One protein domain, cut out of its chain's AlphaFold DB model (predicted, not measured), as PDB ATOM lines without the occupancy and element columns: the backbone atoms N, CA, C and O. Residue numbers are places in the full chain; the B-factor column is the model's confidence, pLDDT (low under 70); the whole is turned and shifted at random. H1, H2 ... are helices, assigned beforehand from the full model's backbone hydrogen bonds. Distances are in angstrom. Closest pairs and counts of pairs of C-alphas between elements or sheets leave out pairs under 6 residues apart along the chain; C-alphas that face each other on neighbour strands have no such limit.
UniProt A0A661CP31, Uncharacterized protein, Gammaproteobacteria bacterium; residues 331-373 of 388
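Overview. This is residues 331 to 373 of the 388 residues of an uncharacterized protein of Gammaproteobacteria bacterium (UniProt A0A661CP31). Two helices lie side by side and nearly parallel, the longer H1 and the shorter H2, both running the same way, with a long loop, residues 348 to 362, folding back from the end of H1 to the beginning of H2. The printed part has 43 residues with two named helices, H1 then H2 along the chain, and no named strand; the class is all helix. The whole is compact, with a radius of gyration of the C-alphas of 9.2 A, and its outline is elongated, spanning 28 by 17 by 16 A.

Along the chain. Find C-alpha 331 at (238.736, 213.866, 204.950); from there H1, residues 331 to 347, runs 24.6 A to C-alpha 347 at (254.395, 210.459, 223.644). Go on to Pro 363, where H2, residues 363 to 373, begins; it runs 15.4 A and ends at C-alpha 373, at (262.583, 216.574, 220.074).

Arrangement. Start from H1 and look across to H2: the two touch, with 15 pairs of C-alphas within 8 A. Their closest C-alphas are those of Val 342 and Tyr 365, 4.5 A apart. Their lines stand at a shallow tilt of 11 degrees, and they run the same way. Their centres are 12.0 A apart. In the backbones of H1 and H2, every O i to N i+4 pair is within hydrogen-bond range.

Size, cuts and confidence. Look at His 331 and Leu 373 for the two C-alphas farthest apart, 28.4 A. The link from H1 to H2 is long, with 15 residues, and its C-alphas lie 5 to 12 A from the mean of the C-alphas. The printed part has no cut. In the B-factor column of this predicted model you will find a mean pLDDT of 91.7 over the printed part, and no printed residue is under 70.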
ATOM      1  N   HIS A 331     238.293 212.721 204.157       86.38
ATOM      2  CA  HIS A 331     238.736 213.866 204.950       86.38
ATOM      3  C   HIS A 331     238.658 213.600 206.458       86.38
ATOM      4  O   HIS A 331     239.547 214.037 207.198       86.38
ATOM      5  N   LEU A 332     237.616 212.898 206.915       84.94
ATOM      6  CA  LEU A 332     237.445 212.536 208.320       84.94
ATOM      7  C   LEU A 332     238.485 211.500 208.757       84.94
ATOM      8  O   LEU A 332     239.139 211.693 209.781       84.94
ATOM      9  N   GLU A 333     238.687 210.450 207.960       88.75
ATOM     10  CA  GLU A 333     239.702 209.428 208.216       88.75
ATOM     11  C   GLU A 333     241.098 210.058 208.299       88.75
ATOM     12  O   GLU A 333     241.834 209.846 209.268       88.75
ATOM     13  N   ARG A 334     241.429 210.949 207.355       89.81
ATOM     14  CA  ARG A 334     242.703 211.672 207.369       89.81
ATOM     15  C   ARG A 334     242.882 212.511 208.631       89.81
ATOM     16  O   ARG A 334     243.975 212.528 209.198       89.81
ATOM     17  N   ALA A 335     241.832 213.187 209.095       85.94
ATOM     18  CA  ALA A 335     241.887 213.970 210.328       85.94
ATOM     19  C   ALA A 335     242.131 213.084 211.563       85.94
ATOM     20  O   ALA A 335     242.953 213.437 212.410       85.94
ATOM     21  N   ILE A 336     241.481 211.917 211.645       88.25
ATOM     22  CA  ILE A 336     241.678 210.946 212.733       88.25
ATOM     23  C   ILE A 336     243.126 210.442 212.744       88.25
ATOM     24  O   ILE A 336     243.774 210.448 213.794       88.25
ATOM     25  N   VAL A 337     243.674 210.076 211.580       90.31
ATOM     26  CA  VAL A 337     245.061 209.595 211.485       90.31
ATOM     27  C   VAL A 337     246.066 210.693 211.844       90.31
ATOM     28  O   VAL A 337     247.035 210.431 212.557       90.31
ATOM     29  N   GLN A 338     245.828 211.939 211.428       92.19
ATOM     30  CA  GLN A 338     246.675 213.075 211.806       92.19
ATOM     31  C   GLN A 338     246.639 213.351 213.316       92.19
ATOM     32  O   GLN A 338     247.681 213.622 213.914       92.19
ATOM     33  N   LEU A 339     245.468 213.247 213.950       88.81
ATOM     34  CA  LEU A 339     245.312 213.401 215.398       88.81
ATOM     35  C   LEU A 339     246.009 212.279 216.179       88.81
ATOM     36  O   LEU A 339     246.732 212.551 217.141       88.81
ATOM     37  N   ALA A 340     245.874 211.030 215.730       88.69
ATOM     38  CA  ALA A 340     246.614 209.901 216.289       88.69
ATOM     39  C   ALA A 340     248.136 210.094 216.135       88.69
ATOM     40  O   ALA A 340     248.908 209.808 217.058       88.69
ATOM     41  N   GLY A 341     248.569 210.650 215.001       91.12
ATOM     42  CA  GLY A 341     249.949 211.060 214.768       91.12
ATOM     43  C   GLY A 341     250.430 212.071 215.809       91.12
ATOM     44  O   GLY A 341     251.491 211.872 216.400       91.12
ATOM     45  N   VAL A 342     249.650 213.127 216.070       91.56
ATOM     46  CA  VAL A 342     249.980 214.167 217.065       91.56
ATOM     47  C   VAL A 342     250.185 213.548 218.448       91.56
ATOM     48  O   VAL A 342     251.211 213.793 219.080       91.56
ATOM     49  N   ALA A 343     249.259 212.697 218.897       87.88
ATOM     50  CA  ALA A 343     249.372 212.017 220.187       87.88
ATOM     51  C   ALA A 343     250.622 211.117 220.258       87.88
ATOM     52  O   ALA A 343     251.349 211.120 221.253       87.88
ATOM     53  N   THR A 344     250.920 210.389 219.179       91.38
ATOM     54  CA  THR A 344     252.097 209.507 219.092       91.38
ATOM     55  C   THR A 344     253.409 210.296 219.152       91.38
ATOM     56  O   THR A 344     254.322 209.914 219.893       91.38
ATOM     57  N   ALA A 345     253.493 211.416 218.422       92.50
ATOM     58  CA  ALA A 345     254.633 212.330 218.467       92.50
ATOM     59  C   ALA A 345     254.813 212.921 219.864       92.50
ATOM     60  O   ALA A 345     255.925 212.933 220.389       92.50
ATOM     61  N   ALA A 346     253.714 213.324 220.506       90.75
ATOM     62  CA  ALA A 346     253.731 213.828 221.866       90.75
ATOM     63  C   ALA A 346     254.363 212.780 222.804       90.75
ATOM     64  O   ALA A 346     255.324 213.077 223.517       90.75
ATOM     65  N   MET A 347     253.886 211.533 222.780       89.44
ATOM     66  CA  MET A 347     254.395 210.459 223.644       89.44
ATOM     67  C   MET A 347     255.862 210.082 223.365       89.44
ATOM     68  O   MET A 347     256.495 209.424 224.196       89.44
ATOM     69  N   GLY A 348     256.438 210.544 222.247       92.31
ATOM     70  CA  GLY A 348     257.776 210.168 221.786       92.31
ATOM     71  C   GLY A 348     257.842 208.715 221.327       92.31
ATOM     72  O   GLY A 348     258.882 208.078 221.454       92.31
ATOM     73  N   ALA A 349     256.718 208.184 220.836       92.31
ATOM     74  CA  ALA A 349     256.601 206.826 220.310       92.31
ATOM     75  C   ALA A 349     256.828 206.756 218.784       92.31
ATOM     76  O   ALA A 349     256.693 205.698 218.173       92.31
ATOM     77  N   THR A 350     257.183 207.876 218.152       89.25
ATOM     78  CA  THR A 350     257.520 207.970 216.725       89.25
ATOM     79  C   THR A 350     258.950 207.511 216.465       89.25
ATOM     80  O   THR A 350     259.900 208.258 216.681       89.25
ATOM     81  N   ASN A 351     259.094 206.281 215.966       89.12
ATOM     82  CA  ASN A 351     260.381 205.754 215.492       89.12
ATOM     83  C   ASN A 351     260.728 206.233 214.069       89.12
ATOM     84  O   ASN A 351     261.904 206.318 213.731       89.12
ATOM     85  N   ASP A 352     259.711 206.546 213.264       94.88
ATOM     86  CA  ASP A 352     259.825 207.081 211.905       94.88
ATOM     87  C   ASP A 352     258.785 208.203 211.754       94.88
ATOM     88  O   ASP A 352     257.589 207.916 211.635       94.88
ATOM     89  N   PRO A 353     259.177 209.477 211.939       94.25
ATOM     90  CA  PRO A 353     258.223 210.575 211.922       94.25
ATOM     91  C   PRO A 353     257.581 210.754 210.544       94.25
ATOM     92  O   PRO A 353     258.257 210.650 209.525       94.25
ATOM     93  N   ALA A 354     256.286 211.071 210.510       93.25
ATOM     94  CA  ALA A 354     255.605 211.414 209.266       93.25
ATOM     95  C   ALA A 354     256.197 212.713 208.689       93.25
ATOM     96  O   ALA A 354     256.529 213.639 209.432       93.25
ATOM     97  N   HIS A 355     256.303 212.802 207.369       95.88
ATOM     98  CA  HIS A 355     256.839 213.947 206.639       95.88
ATOM     99  C   HIS A 355     255.733 214.692 205.897       95.88
ATOM    100  O   HIS A 355     254.664 214.151 205.619       95.88
ATOM    101  N   GLN A 356     255.991 215.948 205.528       95.62
ATOM    102  CA  GLN A 356     255.046 216.731 204.737       95.62
ATOM    103  C   GLN A 356     254.674 216.002 203.439       95.62
ATOM    104  O   GLN A 356     255.518 215.786 202.573       95.62
ATOM    105  N   GLY A 357     253.389 215.668 203.307       91.88
ATOM    106  CA  GLY A 357     252.848 214.876 202.200       91.88
ATOM    107  C   GLY A 357     252.343 213.499 202.630       91.88
ATOM    108  O   GLY A 357     251.447 212.968 201.978       91.88
ATOM    109  N   ASP A 358     252.825 212.973 203.756       94.25
ATOM    110  CA  ASP A 358     252.341 211.713 204.313       94.25
ATOM    111  C   ASP A 358     250.913 211.862 204.846       94.25
ATOM    112  O   ASP A 358     250.498 212.925 205.323       94.25
ATOM    113  N   TYR A 359     250.153 210.766 204.800       91.81
ATOM    114  CA  TYR A 359     248.742 210.753 205.192       91.81
ATOM    115  C   TYR A 359     248.535 211.193 206.652       91.81
ATOM    116  O   TYR A 359     247.632 211.977 206.941       91.81
ATOM    117  N   GLY A 360     249.429 210.771 207.555       89.56
ATOM    118  CA  GLY A 360     249.407 211.138 208.975       89.56
ATOM    119  C   GLY A 360     250.098 212.457 209.328       89.56
ATOM    120  O   GLY A 360     250.100 212.836 210.498       89.56
ATOM    121  N   TRP A 361     250.677 213.174 208.360       96.75
ATOM    122  CA  TRP A 361     251.330 214.451 208.633       96.75
ATOM    123  C   TRP A 361     250.333 215.610 208.627       96.75
ATOM    124  O   TRP A 361     249.468 215.712 207.754       96.75
ATOM    125  N   SER A 362     250.500 216.528 209.574       96.00
ATOM    126  CA  SER A 362     249.820 217.824 209.633       96.00
ATOM    127  C   SER A 362     250.764 218.892 210.211       96.00
ATOM    128  O   SER A 362     251.748 218.544 210.867       96.00
ATOM    129  N   PRO A 363     250.484 220.197 210.034       96.44
ATOM    130  CA  PRO A 363     251.257 221.250 210.698       96.44
ATOM    131  C   PRO A 363     251.298 221.090 212.226       96.44
ATOM    132  O   PRO A 363     252.362 221.194 212.826       96.44
ATOM    133  N   ALA A 364     250.167 220.723 212.841       88.69
ATOM    134  CA  ALA A 364     250.082 220.470 214.280       88.69
ATOM    135  C   ALA A 364     250.950 219.276 214.718       88.69
ATOM    136  O   ALA A 364     251.613 219.335 215.753       88.69
ATOM    137  N   TYR A 365     250.990 218.204 213.917       95.25
ATOM    138  CA  TYR A 365     251.889 217.069 214.148       95.25
ATOM    139  C   TYR A 365     253.352 217.515 214.183       95.25
ATOM    140  O   TYR A 365     254.080 217.152 215.107       95.25
ATOM    141  N   GLN A 366     253.770 218.331 213.210       96.81
ATOM    142  CA  GLN A 366     255.145 218.813 213.126       96.81
ATOM    143  C   GLN A 366     255.522 219.681 214.332       96.81
ATOM    144  O   GLN A 366     256.595 219.498 214.902       96.81
ATOM    145  N   GLU A 367     254.640 220.586 214.759       93.19
ATOM    146  CA  GLU A 367     254.881 221.437 215.931       93.19
ATOM    147  C   GLU A 367     255.071 220.609 217.210       93.19
ATOM    148  O   GLU A 367     256.007 220.847 217.981       93.19
ATOM    149  N   VAL A 368     254.222 219.599 217.420       89.94
ATOM    150  CA  VAL A 368     254.313 218.708 218.585       89.94
ATOM    151  C   VAL A 368     255.567 217.837 218.530       89.94
ATOM    152  O   VAL A 368     256.248 217.677 219.546       89.94
ATOM    153  N   LEU A 369     255.921 217.320 217.353       94.56
ATOM    154  CA  LEU A 369     257.157 216.572 217.149       94.56
ATOM    155  C   LEU A 369     258.394 217.433 217.453       94.56
ATOM    156  O   LEU A 369     259.277 216.997 218.190       94.56
ATOM    157  N   ASP A 370     258.445 218.668 216.952       94.31
ATOM    158  CA  ASP A 370     259.557 219.595 217.188       94.31
ATOM    159  C   ASP A 370     259.711 219.929 218.679       94.31
ATOM    160  O   ASP A 370     260.828 219.972 219.209       94.31
ATOM    161  N   LEU A 371     258.592 220.147 219.380       89.69
ATOM    162  CA  LEU A 371     258.578 220.339 220.830       89.69
ATOM    163  C   LEU A 371     259.093 219.098 221.563       89.69
ATOM    164  O   LEU A 371     259.916 219.224 222.476       89.69
ATOM    165  N   ARG A 372     258.668 217.901 221.145       94.62
ATOM    166  CA  ARG A 372     259.128 216.647 221.746       94.62
ATOM    167  C   ARG A 372     260.629 216.441 221.556       94.62
ATOM    168  O   ARG A 372     261.325 216.124 222.520       94.62
ATOM    169  N   LEU A 373     261.151 216.687 220.358       93.62
ATOM    170  CA  LEU A 373     262.583 216.574 220.074       93.62
ATOM    171  C   LEU A 373     263.413 217.552 220.917       93.62
ATOM    172  O   LEU A 373     264.468 217.184 221.441       93.62
TER     173      LEU A 373